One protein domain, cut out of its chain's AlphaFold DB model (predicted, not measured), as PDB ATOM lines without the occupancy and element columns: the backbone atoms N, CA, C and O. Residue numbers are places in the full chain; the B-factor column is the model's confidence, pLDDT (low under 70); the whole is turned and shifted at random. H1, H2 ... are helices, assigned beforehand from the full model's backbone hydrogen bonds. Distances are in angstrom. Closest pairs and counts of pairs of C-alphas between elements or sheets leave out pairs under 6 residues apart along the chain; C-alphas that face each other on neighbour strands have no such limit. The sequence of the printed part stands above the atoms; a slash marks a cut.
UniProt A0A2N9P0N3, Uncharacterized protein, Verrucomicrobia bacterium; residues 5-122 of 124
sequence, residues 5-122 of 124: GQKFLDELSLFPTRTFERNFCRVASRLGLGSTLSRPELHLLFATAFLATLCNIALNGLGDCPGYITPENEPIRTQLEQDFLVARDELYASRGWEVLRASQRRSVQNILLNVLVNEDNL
ATOM      1  N   GLY A   5     -24.611  34.241  -1.010       91.69
ATOM      2  CA  GLY A   5     -23.891  34.698   0.174       91.69
ATOM      3  C   GLY A   5     -24.745  34.777   1.443       91.69
ATOM      4  O   GLY A   5     -24.262  34.457   2.526       91.69
ATOM      5  N   GLN A   6     -26.025  35.141   1.334       95.12
ATOM      6  CA  GLN A   6     -26.931  35.178   2.482       95.12
ATOM      7  C   GLN A   6     -27.173  33.768   3.026       95.12
ATOM      8  O   GLN A   6     -27.047  33.566   4.228       95.12
ATOM      9  N   LYS A   7     -27.355  32.775   2.144       94.94
ATOM     10  CA  LYS A   7     -27.489  31.366   2.548       94.94
ATOM     11  C   LYS A   7     -26.294  30.875   3.359       94.94
ATOM     12  O   LYS A   7     -26.467  30.179   4.352       94.94
ATOM     13  N   PHE A   8     -25.082  31.259   2.960       95.75
ATOM     14  CA  PHE A   8     -23.881  30.938   3.730       95.75
ATOM     15  C   PHE A   8     -23.927  31.543   5.139       95.75
ATOM     16  O   PHE A   8     -23.613  30.866   6.115       95.75
ATOM     17  N   LEU A   9     -24.362  32.800   5.278       96.25
ATOM     18  CA  LEU A   9     -24.535  33.405   6.601       96.25
ATOM     19  C   LEU A   9     -25.625  32.702   7.416       96.25
ATOM     20  O   LEU A   9     -25.443  32.520   8.620       96.25
ATOM     21  N   ASP A  10     -26.714  32.272   6.786       96.06
ATOM     22  CA  ASP A  10     -27.793  31.553   7.466       96.06
ATOM     23  C   ASP A  10     -27.322  30.187   7.979       96.06
ATOM     24  O   ASP A  10     -27.633  29.830   9.116       96.06
ATOM     25  N   GLU A  11     -26.490  29.473   7.216       96.06
ATOM     26  CA  GLU A  11     -25.815  28.246   7.663       96.06
ATOM     27  C   GLU A  11     -24.922  28.511   8.886       96.06
ATOM     28  O   GLU A  11     -25.042  27.829   9.905       96.06
ATOM     29  N   LEU A  12     -24.087  29.558   8.840       95.12
ATOM     30  CA  LEU A  12     -23.260  29.967   9.983       95.12
ATOM     31  C   LEU A  12     -24.097  30.415  11.192       95.12
ATOM     32  O   LEU A  12     -23.647  30.354  12.338       95.12
ATOM     33  N   SER A  13     -25.329  30.865  10.962       94.69
ATOM     34  CA  SER A  13     -26.233  31.277  12.029       94.69
ATOM     35  C   SER A  13     -26.700  30.088  12.880       94.69
ATOM     36  O   SER A  13     -27.062  30.285  14.039       94.69
ATOM     37  N   LEU A  14     -26.639  28.858  12.369       96.50
ATOM     38  CA  LEU A  14     -27.060  27.662  13.105       96.50
ATOM     39  C   LEU A  14     -26.067  27.252  14.206       96.50
ATOM     40  O   LEU A  14     -26.410  26.448  15.073       96.50
ATOM     41  N   PHE A  15     -24.854  27.812  14.203       95.44
ATOM     42  CA  PHE A  15     -23.841  27.520  15.213       95.44
ATOM     43  C   PHE A  15     -24.218  28.087  16.597       95.44
ATOM     44  O   PHE A  15     -24.901  29.117  16.690       95.44
ATOM     45  N   PRO A  16     -23.753  27.455  17.696       95.38
ATOM     46  CA  PRO A  16     -24.037  27.910  19.051       95.38
ATOM     47  C   PRO A  16     -23.652  29.370  19.312       95.38
ATOM     48  O   PRO A  16     -22.725  29.943  18.737       95.38
ATOM     49  N   THR A  17     -24.341  29.988  20.269       84.81
ATOM     50  CA  THR A  17     -23.940  31.304  20.768       84.81
ATOM     51  C   THR A  17     -22.543  31.227  21.383       84.81
ATOM     52  O   THR A  17     -22.304  30.347  22.204       84.81
ATOM     53  N   ARG A  18     -21.678  32.201  21.055       87.56
ATOM     54  CA  ARG A  18     -20.267  32.334  21.488       87.56
ATOM     55  C   ARG A  18     -19.222  31.572  20.663       87.56
ATOM     56  O   ARG A  18     -18.067  31.562  21.071       87.56
ATOM     57  N   THR A  19     -19.567  31.013  19.504       92.62
ATOM     58  CA  THR A  19     -18.544  30.519  18.566       92.62
ATOM     59  C   THR A  19     -18.044  31.619  17.625       92.62
ATOM     60  O   THR A  19     -18.676  32.677  17.484       92.62
ATOM     61  N   PHE A  20     -16.902  31.374  16.977       93.25
ATOM     62  CA  PHE A  20     -16.369  32.260  15.942       93.25
ATOM     63  C   PHE A  20     -17.373  32.425  14.795       93.25
ATOM     64  O   PHE A  20     -17.681  33.551  14.416       93.25
ATOM     65  N   GLU A  21     -17.970  31.328  14.325       96.62
ATOM     66  CA  GLU A  21     -18.949  31.289  13.234       96.62
ATOM     67  C   GLU A  21     -20.150  32.179  13.517       96.62
ATOM     68  O   GLU A  21     -20.520  33.028  12.701       96.62
ATOM     69  N   ARG A  22     -20.726  32.051  14.716       94.81
ATOM     70  CA  ARG A  22     -21.885  32.845  15.118       94.81
ATOM     71  C   ARG A  22     -21.533  34.328  15.242       94.81
ATOM     72  O   ARG A  22     -22.341  35.189  14.881       94.81
ATOM     73  N   ASN A  23     -20.338  34.649  15.740       94.00
ATOM     74  CA  ASN A  23     -19.860  36.027  15.836       94.00
ATOM     75  C   ASN A  23     -19.586  36.635  14.456       94.00
ATOM     76  O   ASN A  23     -20.032  37.758  14.199       94.00
ATOM     77  N   PHE A  24     -18.926  35.889  13.571       96.38
ATOM     78  CA  PHE A  24     -18.677  36.271  12.187       96.38
ATOM     79  C   PHE A  24     -19.994  36.533  11.461       96.38
ATOM     80  O   PHE A  24     -20.197  37.631  10.950       96.38
ATOM     81  N   CYS A  25     -20.929  35.577  11.504       96.69
ATOM     82  CA  CYS A  25     -22.256  35.697  10.906       96.69
ATOM     83  C   CYS A  25     -22.970  36.970  11.371       96.69
ATOM     84  O   CYS A  25     -23.465  37.750  10.554       96.69
ATOM     85  N   ARG A  26     -22.964  37.243  12.682       95.69
ATOM     86  CA  ARG A  26     -23.577  38.449  13.252       95.69
ATOM     87  C   ARG A  26     -22.942  39.732  12.710       95.69
ATOM     88  O   ARG A  26     -23.669  40.672  12.393       95.69
ATOM     89  N   VAL A  27     -21.613  39.804  12.639       95.19
ATOM     90  CA  VAL A  27     -20.902  40.987  12.125       95.19
ATOM     91  C   VAL A  27     -21.138  41.141  10.622       95.19
ATOM     92  O   VAL A  27     -21.560  42.209  10.185       95.19
ATOM     93  N   ALA A  28     -20.949  40.078   9.842       95.31
ATOM     94  CA  ALA A  28     -21.136  40.077   8.395       95.31
ATOM     95  C   ALA A  28     -22.572  40.458   7.996       95.31
ATOM     96  O   ALA A  28     -22.765  41.274   7.093       95.31
ATOM     97  N   SER A  29     -23.574  39.954   8.724       95.44
ATOM     98  CA  SER A  29     -24.983  40.313   8.521       95.44
ATOM     99  C   SER A  29     -25.244  41.789   8.830       95.44
ATOM    100  O   SER A  29     -25.892  42.477   8.047       95.44
ATOM    101  N   ARG A  30     -24.685  42.322   9.929       95.12
ATOM    102  CA  ARG A  30     -24.803  43.754  10.281       95.12
ATOM    103  C   ARG A  30     -24.162  44.676   9.246       95.12
ATOM    104  O   ARG A  30     -24.638  45.787   9.048       95.12
ATOM    105  N   LEU A  31     -23.097  44.219   8.591       94.12
ATOM    106  CA  LEU A  31     -22.422  44.940   7.509       94.12
ATOM    107  C   LEU A  31     -23.102  44.752   6.136       94.12
ATOM    108  O   LEU A  31     -22.649  45.328   5.142       94.12
ATOM    109  N   GLY A  32     -24.182  43.965   6.070       94.31
ATOM    110  CA  GLY A  32     -24.935  43.687   4.847       94.31
ATOM    111  C   GLY A  32     -24.189  42.808   3.838       94.31
ATOM    112  O   GLY A  32     -24.559  42.782   2.664       94.31
ATOM    113  N   LEU A  33     -23.142  42.093   4.266       94.75
ATOM    114  CA  LEU A  33     -22.234  41.390   3.356       94.75
ATOM    115  C   LEU A  33     -22.901  40.206   2.646       94.75
ATOM    116  O   LEU A  33     -22.570  39.956   1.495       94.75
ATOM    117  N   GLY A  34     -23.894  39.553   3.263       94.19
ATOM    118  CA  GLY A  34     -24.659  38.451   2.651       94.19
ATOM    119  C   GLY A  34     -25.382  38.830   1.355       94.19
ATOM    120  O   GLY A  34     -25.586  37.996   0.480       94.19
ATOM    121  N   SER A  35     -25.722  40.113   1.206       92.50
ATOM    122  CA  SER A  35     -26.352  40.652  -0.005       92.50
ATOM    123  C   SER A  35     -25.357  41.160  -1.052       92.50
ATOM    124  O   SER A  35     -25.743  41.393  -2.194       92.50
ATOM    125  N   THR A  36     -24.097  41.374  -0.660       92.19
ATOM    126  CA  THR A  36     -23.080  42.030  -1.502       92.19
ATOM    127  C   THR A  36     -22.033  41.051  -2.021       92.19
ATOM    128  O   THR A  36     -21.573  41.192  -3.149       92.19
ATOM    129  N   LEU A  37     -21.660  40.072  -1.202       94.75
ATOM    130  CA  LEU A  37     -20.635  39.085  -1.501       94.75
ATOM    131  C   LEU A  37     -21.282  37.750  -1.867       94.75
ATOM    132  O   LEU A  37     -22.308  37.359  -1.307       94.75
ATOM    133  N   SER A  38     -20.666  37.041  -2.804       95.31
ATOM    134  CA  SER A  38     -21.020  35.659  -3.123       95.31
ATOM    135  C   SER A  38     -20.578  34.699  -2.014       95.31
ATOM    136  O   SER A  38     -19.783  35.046  -1.137       95.31
ATOM    137  N   ARG A  39     -21.072  33.457  -2.049       95.94
ATOM    138  CA  ARG A  39     -20.668  32.420  -1.091       95.94
ATOM    139  C   ARG A  39     -19.153  32.161  -1.088       95.94
ATOM    140  O   ARG A  39     -18.600  32.146   0.009       95.94
ATOM    141  N   PRO A  40     -18.454  32.007  -2.233       96.31
ATOM    142  CA  PRO A  40     -16.998  31.843  -2.225       96.31
ATOM    143  C   PRO A  40     -16.262  33.028  -1.593       96.31
ATOM    144  O   PRO A  40     -15.317  32.831  -0.839       96.31
ATOM    145  N   GLU A  41     -16.724  34.255  -1.838       95.94
ATOM    146  CA  GLU A  41     -16.106  35.471  -1.289       95.94
ATOM    147  C   GLU A  41     -16.343  35.607   0.219       95.94
ATOM    148  O   GLU A  41     -15.449  36.024   0.952       95.94
ATOM    149  N   LEU A  42     -17.524  35.219   0.710       96.94
ATOM    150  CA  LEU A  42     -17.788  35.159   2.148       96.94
ATOM    151  C   LEU A  42     -17.025  34.037   2.836       96.94
ATOM    152  O   LEU A  42     -16.587  34.227   3.966       96.94
ATOM    153  N   HIS A  43     -16.852  32.895   2.171       96.69
ATOM    154  CA  HIS A  43     -16.014  31.817   2.677       96.69
ATOM    155  C   HIS A  43     -14.548  32.256   2.762       96.69
ATOM    156  O   HIS A  43     -13.891  32.010   3.771       96.69
ATOM    157  N   LEU A  44     -14.050  32.961   1.741       96.75
ATOM    158  CA  LEU A  44     -12.714  33.548   1.752       96.75
ATOM    159  C   LEU A  44     -12.570  34.546   2.907       96.75
ATOM    160  O   LEU A  44     -11.690  34.379   3.742       96.75
ATOM    161  N   LEU A  45     -13.499  35.499   3.043       97.44
ATOM    162  CA  LEU A  45     -13.509  36.447   4.161       97.44
ATOM    163  C   LEU A  45     -13.578  35.748   5.531       97.44
ATOM    164  O   LEU A  45     -12.928  36.191   6.478       97.44
ATOM    165  N   PHE A  46     -14.360  34.676   5.652       97.50
ATOM    166  CA  PHE A  46     -14.448  33.863   6.864       97.50
ATOM    167  C   PHE A  46     -13.092  33.245   7.221       97.50
ATOM    168  O   PHE A  46     -12.642  33.388   8.358       97.50
ATOM    169  N   ALA A  47     -12.419  32.625   6.249       97.12
ATOM    170  CA  ALA A  47     -11.098  32.033   6.436       97.12
ATOM    171  C   ALA A  47     -10.043  33.093   6.796       97.12
ATOM    172  O   ALA A  47      -9.299  32.918   7.761       97.12
ATOM    173  N   THR A  48     -10.029  34.234   6.098       97.44
ATOM    174  CA  THR A  48      -9.108  35.339   6.396       97.44
ATOM    175  C   THR A  48      -9.337  35.900   7.804       97.44
ATOM    176  O   THR A  48      -8.379  36.145   8.534       97.44
ATOM    177  N   ALA A  49     -10.593  36.081   8.226       97.06
ATOM    178  CA  ALA A  49     -10.924  36.568   9.568       97.06
ATOM    179  C   ALA A  49     -10.557  35.557  10.668       97.06
ATOM    180  O   ALA A  49     -10.163  35.936  11.776       97.06
ATOM    181  N   PHE A  50     -10.658  34.260  10.368       95.62
ATOM    182  CA  PHE A  50     -10.219  33.207  11.275       95.62
ATOM    183  C   PHE A  50      -8.698  33.252  11.460       95.62
ATOM    184  O   PHE A  50      -8.225  33.294  12.593       95.62
ATOM    185  N   LEU A  51      -7.936  33.371  10.367       95.19
ATOM    186  CA  LEU A  51      -6.481  33.543  10.410       95.19
ATOM    187  C   LEU A  51      -6.065  34.823  11.147       95.19
ATOM    188  O   LEU A  51      -5.156  34.774  11.969       95.19
ATOM    189  N   ALA A  52      -6.773  35.942  10.950       94.50
ATOM    190  CA  ALA A  52      -6.549  37.168  11.721       94.50
ATOM    191  C   ALA A  52      -6.735  36.935  13.232       94.50
ATOM    192  O   ALA A  52      -5.970  37.433  14.059       94.50
ATOM    193  N   THR A  53      -7.745  36.146  13.606       92.31
ATOM    194  CA  THR A  53      -7.996  35.770  15.003       92.31
ATOM    195  C   THR A  53      -6.870  34.891  15.547       92.31
ATOM    196  O   THR A  53      -6.403  35.125  16.659       92.31
ATOM    197  N   LEU A  54      -6.385  33.925  14.761       91.06
ATOM    198  CA  LEU A  54      -5.246  33.090  15.145       91.06
ATOM    199  C   LEU A  54      -3.953  33.898  15.280       91.06
ATOM    200  O   LEU A  54      -3.232  33.689  16.248       91.06
ATOM    201  N   CYS A  55      -3.693  34.855  14.385       90.12
ATOM    202  CA  CYS A  55      -2.553  35.768  14.499       90.12
ATOM    203  C   CYS A  55      -2.633  36.575  15.798       90.12
ATOM    204  O   CYS A  55      -1.678  36.603  16.566       90.12
ATOM    205  N   ASN A  56      -3.797  37.165  16.097       89.00
ATOM    206  CA  ASN A  56      -4.016  37.875  17.360       89.00
ATOM    207  C   ASN A  56      -3.743  36.994  18.581       89.00
ATOM    208  O   ASN A  56      -3.144  37.459  19.545       89.00
ATOM    209  N   ILE A  57      -4.188  35.738  18.556       86.81
ATOM    210  CA  ILE A  57      -3.967  34.795  19.655       86.81
ATOM    211  C   ILE A  57      -2.491  34.406  19.754       86.81
ATOM    212  O   ILE A  57      -1.952  34.372  20.852       86.81
ATOM    213  N   ALA A  58      -1.819  34.146  18.633       85.12
ATOM    214  CA  ALA A  58      -0.392  33.832  18.619       85.12
ATOM    215  C   ALA A  58       0.455  35.000  19.148       85.12
ATOM    216  O   ALA A  58       1.460  34.777  19.814       85.12
ATOM    217  N   LEU A  59       0.020  36.236  18.887       82.62
ATOM    218  CA  LEU A  59       0.692  37.455  19.324       82.62
ATOM    219  C   LEU A  59       0.384  37.851  20.764       82.62
ATOM    220  O   LEU A  59       1.232  38.469  21.385       82.62
ATOM    221  N   ASN A  60      -0.817  37.581  21.283       82.31
ATOM    222  CA  ASN A  60      -1.272  38.135  22.569       82.31
ATOM    223  C   ASN A  60      -1.683  37.078  23.598       82.31
ATOM    224  O   ASN A  60      -1.882  37.403  24.767       82.31
ATOM    225  N   GLY A  61      -1.787  35.816  23.191       76.81
ATOM    226  CA  GLY A  61      -2.320  34.736  24.008       76.81
ATOM    227  C   GLY A  61      -3.846  34.668  23.957       76.81
ATOM    228  O   GLY A  61      -4.513  35.408  23.229       76.81
ATOM    229  N   LEU A  62      -4.414  33.747  24.735       77.19
ATOM    230  CA  LEU A  62      -5.861  33.553  24.841       77.19
ATOM    231  C   LEU A  62      -6.250  33.311  26.302       77.19
ATOM    232  O   LEU A  62      -5.925  32.271  26.872       77.19
ATOM    233  N   GLY A  63      -6.998  34.245  26.892       69.31
ATOM    234  CA  GLY A  63      -7.407  34.148  28.296       69.31
ATOM    235  C   GLY A  63      -6.199  34.187  29.233       69.31
ATOM    236  O   GLY A  63      -5.380  35.095  29.130       69.31
ATOM    237  N   ASP A  64      -6.082  33.191  30.111       55.78
ATOM    238  CA  ASP A  64      -4.963  33.062  31.054       55.78
ATOM    239  C   ASP A  64      -3.715  32.406  30.431       55.78
ATOM    240  O   ASP A  64      -2.705  32.239  31.113       55.78
ATOM    241  N   CYS A  65      -3.762  32.007  29.152       57.00
ATOM    242  CA  CYS A  65      -2.590  31.513  28.431       57.00
ATOM    243  C   CYS A  65      -1.772  32.708  27.936       57.00
ATOM    244  O   CYS A  65      -2.226  33.393  27.010       57.00
ATOM    245  N   PRO A  66      -0.585  32.973  28.503       59.28
ATOM    246  CA  PRO A  66       0.186  34.133  28.108       59.28
ATOM    247  C   PRO A  66       0.719  33.968  26.681       59.28
ATOM    248  O   PRO A  66       1.270  32.927  26.328       59.28
ATOM    249  N   GLY A  67       0.569  35.013  25.867       58.59
ATOM    250  CA  GLY A  67       1.072  35.078  24.493       58.59
ATOM    251  C   GLY A  67       2.562  35.358  24.389       58.59
ATOM    252  O   GLY A  67       2.959  36.121  23.516       58.59
ATOM    253  N   TYR A  68       3.376  34.820  25.299       66.25
ATOM    254  CA  TYR A  68       4.814  35.031  25.220       66.25
ATOM    255  C   TYR A  68       5.336  34.401  23.932       66.25
ATOM    256  O   TYR A  68       5.193  33.195  23.709       66.25
ATOM    257  N   ILE A  69       5.967  35.220  23.098       66.00
ATOM    258  CA  ILE A  69       6.708  34.729  21.943       66.00
ATOM    259  C   ILE A  69       7.961  34.061  22.478       66.00
ATOM    260  O   ILE A  69       8.926  34.712  22.879       66.00
ATOM    261  N   THR A  70       7.919  32.738  22.526       68.75
ATOM    262  CA  THR A  70       9.111  31.936  22.755       68.75
ATOM    263  C   THR A  70       9.722  31.572  21.401       68.75
ATOM    264  O   THR A  70       8.979  31.421  20.421       68.75
ATOM    265  N   PRO A  71      11.054  31.407  21.304       70.19
ATOM    266  CA  PRO A  71      11.712  31.035  20.050       70.19
ATOM    267  C   PRO A  71      11.121  29.783  19.385       70.19
ATOM    268  O   PRO A  71      11.150  29.652  18.166       70.19
ATOM    269  N   GLU A  72      10.555  28.868  20.171       73.25
ATOM    270  CA  GLU A  72       9.949  27.623  19.694       73.25
ATOM    271  C   GLU A  72       8.598  27.844  18.997       73.25
ATOM    272  O   GLU A  72       8.231  27.071  18.113       73.25
ATOM    273  N   ASN A  73       7.870  28.902  19.367       75.00
ATOM    274  CA  ASN A  73       6.569  29.252  18.787       75.00
ATOM    275  C   ASN A  73       6.692  30.222  17.602       75.00
ATOM    276  O   ASN A  73       5.744  30.386  16.830       75.00
ATOM    277  N   GLU A  74       7.866  30.825  17.422       81.94
ATOM    278  CA  GLU A  74       8.166  31.777  16.355       81.94
ATOM    279  C   GLU A  74       7.910  31.234  14.935       81.94
ATOM    280  O   GLU A  74       7.300  31.947  14.129       81.94
ATOM    281  N   PRO A  75       8.268  29.974  14.598       85.75
ATOM    282  CA  PRO A  75       7.961  29.417  13.282       85.75
ATOM    283  C   PRO A  75       6.454  29.294  13.031       85.75
ATOM    284  O   PRO A  75       5.989  29.545  11.922       85.75
ATOM    285  N   ILE A  76       5.682  28.937  14.063       85.88
ATOM    286  CA  ILE A  76       4.224  28.793  13.969       85.88
ATOM    287  C   ILE A  76       3.581  30.166  13.770       85.88
ATOM    288  O   ILE A  76       2.727  30.319  12.900       85.88
ATOM    289  N   ARG A  77       4.019  31.172  14.537       85.25
ATOM    290  CA  ARG A  77       3.574  32.560  14.364       85.25
ATOM    291  C   ARG A  77       3.844  33.046  12.945       85.25
ATOM    292  O   ARG A  77       2.924  33.505  12.276       85.25
ATOM    293  N   THR A  78       5.081  32.882  12.480       88.38
ATOM    294  CA  THR A  78       5.498  33.291  11.133       88.38
ATOM    295  C   THR A  78       4.619  32.645  10.064       88.38
ATOM    296  O   THR A  78       4.177  33.325   9.140       88.38
ATOM    297  N   GLN A  79       4.319  31.349  10.198       91.69
ATOM    298  CA  GLN A  79       3.445  30.653   9.256       91.69
ATOM    299  C   GLN A  79       2.019  31.220   9.272       91.69
ATOM    300  O   GLN A  79       1.468  31.498   8.212       91.69
ATOM    301  N   LEU A  80       1.433  31.441  10.453       91.94
ATOM    302  CA  LEU A  80       0.083  32.004  10.573       91.94
ATOM    303  C   LEU A  80      -0.015  33.404   9.962       91.94
ATOM    304  O   LEU A  80      -0.994  33.712   9.284       91.94
ATOM    305  N   GLU A  81       0.999  34.241  10.181       91.50
ATOM    306  CA  GLU A  81       1.066  35.578   9.594       91.50
ATOM    307  C   GLU A  81       1.170  35.514   8.068       91.50
ATOM    308  O   GLU A  81       0.460  36.244   7.377       91.50
ATOM    309  N   GLN A  82       1.994  34.610   7.528       95.00
ATOM    310  CA  GLN A  82       2.089  34.391   6.083       95.00
ATOM    311  C   GLN A  82       0.758  33.912   5.496       95.00
ATOM    312  O   GLN A  82       0.285  34.495   4.521       95.00
ATOM    313  N   ASP A  83       0.121  32.919   6.115       95.75
ATOM    314  CA  ASP A  83      -1.177  32.397   5.679       95.75
ATOM    315  C   ASP A  83      -2.249  33.494   5.707       95.75
ATOM    316  O   ASP A  83      -3.037  33.633   4.768       95.75
ATOM    317  N   PHE A  84      -2.259  34.322   6.758       95.56
ATOM    318  CA  PHE A  84      -3.156  35.469   6.861       95.56
ATOM    319  C   PHE A  84      -2.920  36.485   5.741       95.56
ATOM    320  O   PHE A  84      -3.885  36.941   5.124       95.56
ATOM    321  N   LEU A  85      -1.662  36.845   5.469       94.69
ATOM    322  CA  LEU A  85      -1.316  37.795   4.412       94.69
ATOM    323  C   LEU A  85      -1.745  37.273   3.037       94.69
ATOM    324  O   LEU A  85      -2.399  38.010   2.302       94.69
ATOM    325  N   VAL A  86      -1.477  36.000   2.736       97.19
ATOM    326  CA  VAL A  86      -1.900  35.357   1.481       97.19
ATOM    327  C   VAL A  86      -3.424  35.371   1.352       97.19
ATOM    328  O   VAL A  86      -3.952  35.876   0.361       97.19
ATOM    329  N   ALA A  87      -4.152  34.913   2.375       96.06
ATOM    330  CA  ALA A  87      -5.615  34.893   2.349       96.06
ATOM    331  C   ALA A  87      -6.223  36.303   2.240       96.06
ATOM    332  O   ALA A  87      -7.294  36.490   1.656       96.06
ATOM    333  N   ARG A  88      -5.572  37.315   2.823       95.75
ATOM    334  CA  ARG A  88      -6.003  38.713   2.729       95.75
ATOM    335  C   ARG A  88      -5.769  39.272   1.332       95.75
ATOM    336  O   ARG A  88      -6.631  39.984   0.824       95.75
ATOM    337  N   ASP A  89      -4.635  38.961   0.724       96.75
ATOM    338  CA  ASP A  89      -4.312  39.423  -0.622       96.75
ATOM    339  C   ASP A  89      -5.247  38.771  -1.655       96.75
ATOM    340  O   ASP A  89      -5.778  39.467  -2.523       96.75
ATOM    341  N   GLU A  90      -5.574  37.483  -1.492       96.75
ATOM    342  CA  GLU A  90      -6.623  36.807  -2.270       96.75
ATOM    343  C   GLU A  90      -7.994  37.473  -2.092       96.75
ATOM    344  O   GLU A  90      -8.702  37.730  -3.071       96.75
ATOM    345  N   LEU A  91      -8.373  37.805  -0.850       95.69
ATOM    346  CA  LEU A  91      -9.619  38.521  -0.573       95.69
ATOM    347  C   LEU A  91      -9.637  39.880  -1.275       95.69
ATOM    348  O   LEU A  91     -10.645  40.236  -1.885       95.69
ATOM    349  N   TYR A  92      -8.541  40.634  -1.211       95.75
ATOM    350  CA  TYR A  92      -8.451  41.963  -1.812       95.75
ATOM    351  C   TYR A  92      -8.452  41.935  -3.340       95.75
ATOM    352  O   TYR A  92      -8.920  42.896  -3.950       95.75
ATOM    353  N   ALA A  93      -7.990  40.839  -3.940       96.25
ATOM    354  CA  ALA A  93      -8.076  40.592  -5.375       96.25
ATOM    355  C   ALA A  93      -9.462  40.089  -5.829       96.25
ATOM    356  O   ALA A  93      -9.720  39.994  -7.030       96.25
ATOM    357  N   SER A  94     -10.366  39.743  -4.904       95.38
ATOM    358  CA  SER A  94     -11.702  39.256  -5.257       95.38
ATOM    359  C   SER A  94     -12.603  40.374  -5.795       95.38
ATOM    360  O   SER A  94     -12.617  41.501  -5.292       95.38
ATOM    361  N   ARG A  95     -13.445  40.042  -6.781       93.94
ATOM    362  CA  ARG A  95     -14.415  40.983  -7.364       93.94
ATOM    363  C   ARG A  95     -15.353  41.565  -6.304       93.94
ATOM    364  O   ARG A  95     -15.666  42.753  -6.339       93.94
ATOM    365  N   GLY A  96     -15.791  40.738  -5.360       92.19
ATOM    366  CA  GLY A  96     -16.621  41.124  -4.229       92.19
ATOM    367  C   GLY A  96     -15.986  42.238  -3.408       92.19
ATOM    368  O   GLY A  96     -16.668  43.198  -3.060       92.19
ATOM    369  N   TRP A  97     -14.676  42.170  -3.161       94.25
ATOM    370  CA  TRP A  97     -13.956  43.219  -2.443       94.25
ATOM    371  C   TRP A  97     -13.932  44.552  -3.193       94.25
ATOM    372  O   TRP A  97     -14.177  45.604  -2.592       94.25
ATOM    373  N   GLU A  98     -13.688  44.522  -4.503       94.19
ATOM    374  CA  GLU A  98     -13.647  45.724  -5.342       94.19
ATOM    375  C   GLU A  98     -14.986  46.476  -5.353       94.19
ATOM    376  O   GLU A  98     -15.010  47.711  -5.314       94.19
ATOM    377  N   VAL A  99     -16.106  45.741  -5.355       93.19
ATOM    378  CA  VAL A  99     -17.457  46.326  -5.389       93.19
ATOM    379  C   VAL A  99     -17.970  46.773  -4.016       93.19
ATOM    380  O   VAL A  99     -18.976  47.487  -3.945       93.19
ATOM    381  N   LEU A 100     -17.292  46.413  -2.918       93.50
ATOM    382  CA  LEU A 100     -17.658  46.899  -1.590       93.50
ATOM    383  C   LEU A 100     -17.502  48.421  -1.502       93.50
ATOM    384  O   LEU A 100     -16.490  49.025  -1.895       93.50
ATOM    385  N   ARG A 101     -18.484  49.057  -0.856       94.31
ATOM    386  CA  ARG A 101     -18.399  50.482  -0.520       94.31
ATOM    387  C   ARG A 101     -17.187  50.726   0.375       94.31
ATOM    388  O   ARG A 101     -16.846  49.895   1.217       94.31
ATOM    389  N   ALA A 102     -16.574  51.903   0.262       94.44
ATOM    390  CA  ALA A 102     -15.420  52.271   1.086       94.44
ATOM    391  C   ALA A 102     -15.695  52.129   2.599       94.44
ATOM    392  O   ALA A 102     -14.827  51.693   3.352       94.44
ATOM    393  N   SER A 103     -16.922  52.430   3.045       93.19
ATOM    394  CA  SER A 103     -17.346  52.234   4.437       93.19
ATOM    395  C   SER A 103     -17.416  50.759   4.848       93.19
ATOM    396  O   SER A 103     -17.040  50.424   5.971       93.19
ATOM    397  N   GLN A 104     -17.855  49.872   3.948       93.19
ATOM    398  CA  GLN A 104     -17.886  48.430   4.197       93.19
ATOM    399  C   GLN A 104     -16.470  47.866   4.257       93.19
ATOM    400  O   GLN A 104     -16.156  47.177   5.220       93.19
ATOM    401  N   ARG A 105     -15.591  48.230   3.311       95.62
ATOM    402  CA  ARG A 105     -14.172  47.827   3.330       95.62
ATOM    403  C   ARG A 105     -13.492  48.218   4.634       95.62
ATOM    404  O   ARG A 105     -12.922  47.360   5.299       95.62
ATOM    405  N   ARG A 106     -13.651  49.476   5.056       95.00
ATOM    406  CA  ARG A 106     -13.123  49.960   6.340       95.00
ATOM    407  C   ARG A 106     -13.669  49.162   7.523       95.00
ATOM    408  O   ARG A 106     -12.923  48.830   8.434       95.00
ATOM    409  N   SER A 107     -14.963  48.846   7.518       94.25
ATOM    410  CA  SER A 107     -15.574  48.066   8.600       94.25
ATOM    411  C   SER A 107     -15.056  46.628   8.632       94.25
ATOM    412  O   SER A 107     -14.766  46.115   9.704       94.25
ATOM    413  N   VAL A 108     -14.893  45.989   7.469       93.81
ATOM    414  CA  VAL A 108     -14.306  44.646   7.371       93.81
ATOM    415  C   VAL A 108     -12.863  44.654   7.871       93.81
ATOM    416  O   VAL A 108     -12.516  43.833   8.714       93.81
ATOM    417  N   GLN A 109     -12.053  45.619   7.432       94.69
ATOM    418  CA  GLN A 109     -10.668  45.774   7.882       94.69
ATOM    419  C   GLN A 109     -10.575  45.958   9.397       94.69
ATOM    420  O   GLN A 109      -9.836  45.240  10.057       94.69
ATOM    421  N   ASN A 110     -11.374  46.868   9.956       93.00
ATOM    422  CA  ASN A 110     -11.278  47.235  11.366       93.00
ATOM    423  C   ASN A 110     -11.894  46.206  12.322       93.00
ATOM    424  O   ASN A 110     -11.552  46.206  13.501       93.00
ATOM    425  N   ILE A 111     -12.840  45.385  11.858       90.69
ATOM    426  CA  ILE A 111     -13.589  44.471  12.734       90.69
ATOM    427  C   ILE A 111     -13.180  43.017  12.511       90.69
ATOM    428  O   ILE A 111     -13.001  42.288  13.479       90.69
ATOM    429  N   LEU A 112     -13.079  42.579  11.255       91.19
ATOM    430  CA  LEU A 112     -12.883  41.165  10.918       91.19
ATOM    431  C   LEU A 112     -11.421  40.823  10.634       91.19
ATOM    432  O   LEU A 112     -11.011  39.699  10.892       91.19
ATOM    433  N   LEU A 113     -10.653  41.772  10.098       93.06
ATOM    434  CA  LEU A 113      -9.267  41.546   9.670       93.06
ATOM    435  C   LEU A 113      -8.245  42.261  10.560       93.06
ATOM    436  O   LEU A 113      -7.075  42.361  10.197       93.06
ATOM    437  N   ASN A 114      -8.686  42.799  11.697       90.06
ATOM    438  CA  ASN A 114      -7.826  43.578  12.568       90.06
ATOM    439  C   ASN A 114      -6.942  42.656  13.409       90.06
ATOM    440  O   ASN A 114      -7.455  41.854  14.191       90.06
ATOM    441  N   VAL A 115      -5.625  42.808  13.270       83.38
ATOM    442  CA  VAL A 115      -4.617  42.141  14.097       83.38
ATOM    443  C   VAL A 115      -3.916  43.204  14.936       83.38
ATOM    444  O   VAL A 115      -3.327  44.134  14.392       83.38
ATOM    445  N   LEU A 116      -4.028  43.097  16.257       80.19
ATOM    446  CA  LEU A 116      -3.393  43.970  17.234       80.19
ATOM    447  C   LEU A 116      -2.194  43.246  17.838       80.19
ATOM    448  O   LEU A 116      -2.291  42.082  18.214       80.19
ATOM    449  N   VAL A 117      -1.076  43.952  17.953       75.44
ATOM    450  CA  VAL A 117       0.136  43.464  18.616       75.44
ATOM    451  C   VAL A 117       0.249  44.191  19.950       75.44
ATOM    452  O   VAL A 117       0.251  45.422  19.965       75.44
ATOM    453  N   ASN A 118       0.323  43.459  21.063       75.56
ATOM    454  CA  ASN A 118       0.722  44.039  22.341       75.56
ATOM    455  C   ASN A 118       2.211  44.422  22.277       75.56
ATOM    456  O   ASN A 118       3.033  43.603  21.870       75.56
ATOM    457  N   GLU A 119       2.557  45.649  22.677       74.81
ATOM    458  CA  GLU A 119       3.934  46.163  22.650       74.81
ATOM    459  C   GLU A 119       4.902  45.283  23.452       74.81
ATOM    460  O   GLU A 119       6.044  45.097  23.036       74.81
ATOM    461  N   ASP A 120       4.421  44.661  24.535       71.69
ATOM    462  CA  ASP A 120       5.190  43.713  25.354       71.69
ATOM    463  C   ASP A 120       5.625  42.453  24.582       71.69
ATOM    464  O   ASP A 120       6.564  41.766  24.979       71.69
ATOM    465  N   ASN A 121       4.944  42.152  23.473       68.00
ATOM    466  CA  ASN A 121       5.198  41.011  22.598       68.00
ATOM    467  C   ASN A 121       5.937  41.428  21.311       68.00
ATOM    468  O   ASN A 121       6.045  40.654  20.362       68.00
ATOM    469  N   LEU A 122       6.467  42.650  21.236       67.19
ATOM    470  CA  LEU A 122       7.410  42.996  20.177       67.19
ATOM    471  C   LEU A 122       8.752  42.317  20.478       67.19
ATOM    472  O   LEU A 122       9.287  42.438  21.577       67.19
TER     473      LEU A 122
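This is residues 5 to 122 of the 124 residues of an uncharacterized protein of Verrucomicrobia bacterium (UniProt A0A2N9P0N3). A long helical hairpin, H4 and H5, makes the length of the domain; the short helices H1, H2, H3, H6 and H7 gather about the end where H4 begins and H5 ends. A loop, residues 61 to 73, joins the two long helices at the other end, and residues 112 to 122 run back toward it after H7. The printed part has 118 residues with seven named helices, H1 to H7 in chain order, and no named strand: the class is all helix. It is compact, with a radius of gyration of the C-alphas of 15.1 A and spans of 43 by 32 by 21 A.

H1, residues 5 to 13, begins at C-alpha 5 (-23.891, 34.698, 0.174). H2 is residues 20 to 30 and H3 residues 33 to 36. H4, residues 39 to 60, is 31.1 A long; H5, residues 74 to 93, is 28.5 A. H6 is residues 95 to 99; H7, residues 102 to 111, ends at C-alpha 111 (-13.589, 44.471, 12.734).

H1 and H2 form a hairpin at a steep tilt of 45 degrees; their closest C-alphas, Leu 9 and Cys 25, are 5.4 A apart. H1 touches H3, closest C-alphas Gln 6 and Gly 34 at 4.0 A. H4 touches H1 with residues 39 to 43 alone, closest C-alphas Arg 39 and Gly 5 at 4.1 A. H4 and H5 touch at a shallow tilt of 29 degrees, opposite ways, closest C-alphas Leu 51 and Phe 84 at 5.2 A. H6 is close to H4 but not clearly touching, C-alphas Gly 96 and Glu 41 being closest at 6.4 A. H7 and H2 are near each other; H7 is apart from H4 and H5. Every O i to N i+4 pair is within hydrogen-bond range in H1, H2, H4, H5, H6 and H7; H3 is too short for one.

The C-alphas of Ser 35 and Pro 71, the two farthest apart, are 44.1 A apart. The printed part has no cut. The link from H4 to H5, 13 residues, is long; within it residues 61 to 62 pair antiparallel with residues 65 to 66. Confidence is low, pLDDT under 70, at residues 63 to 70 and 121 to 122.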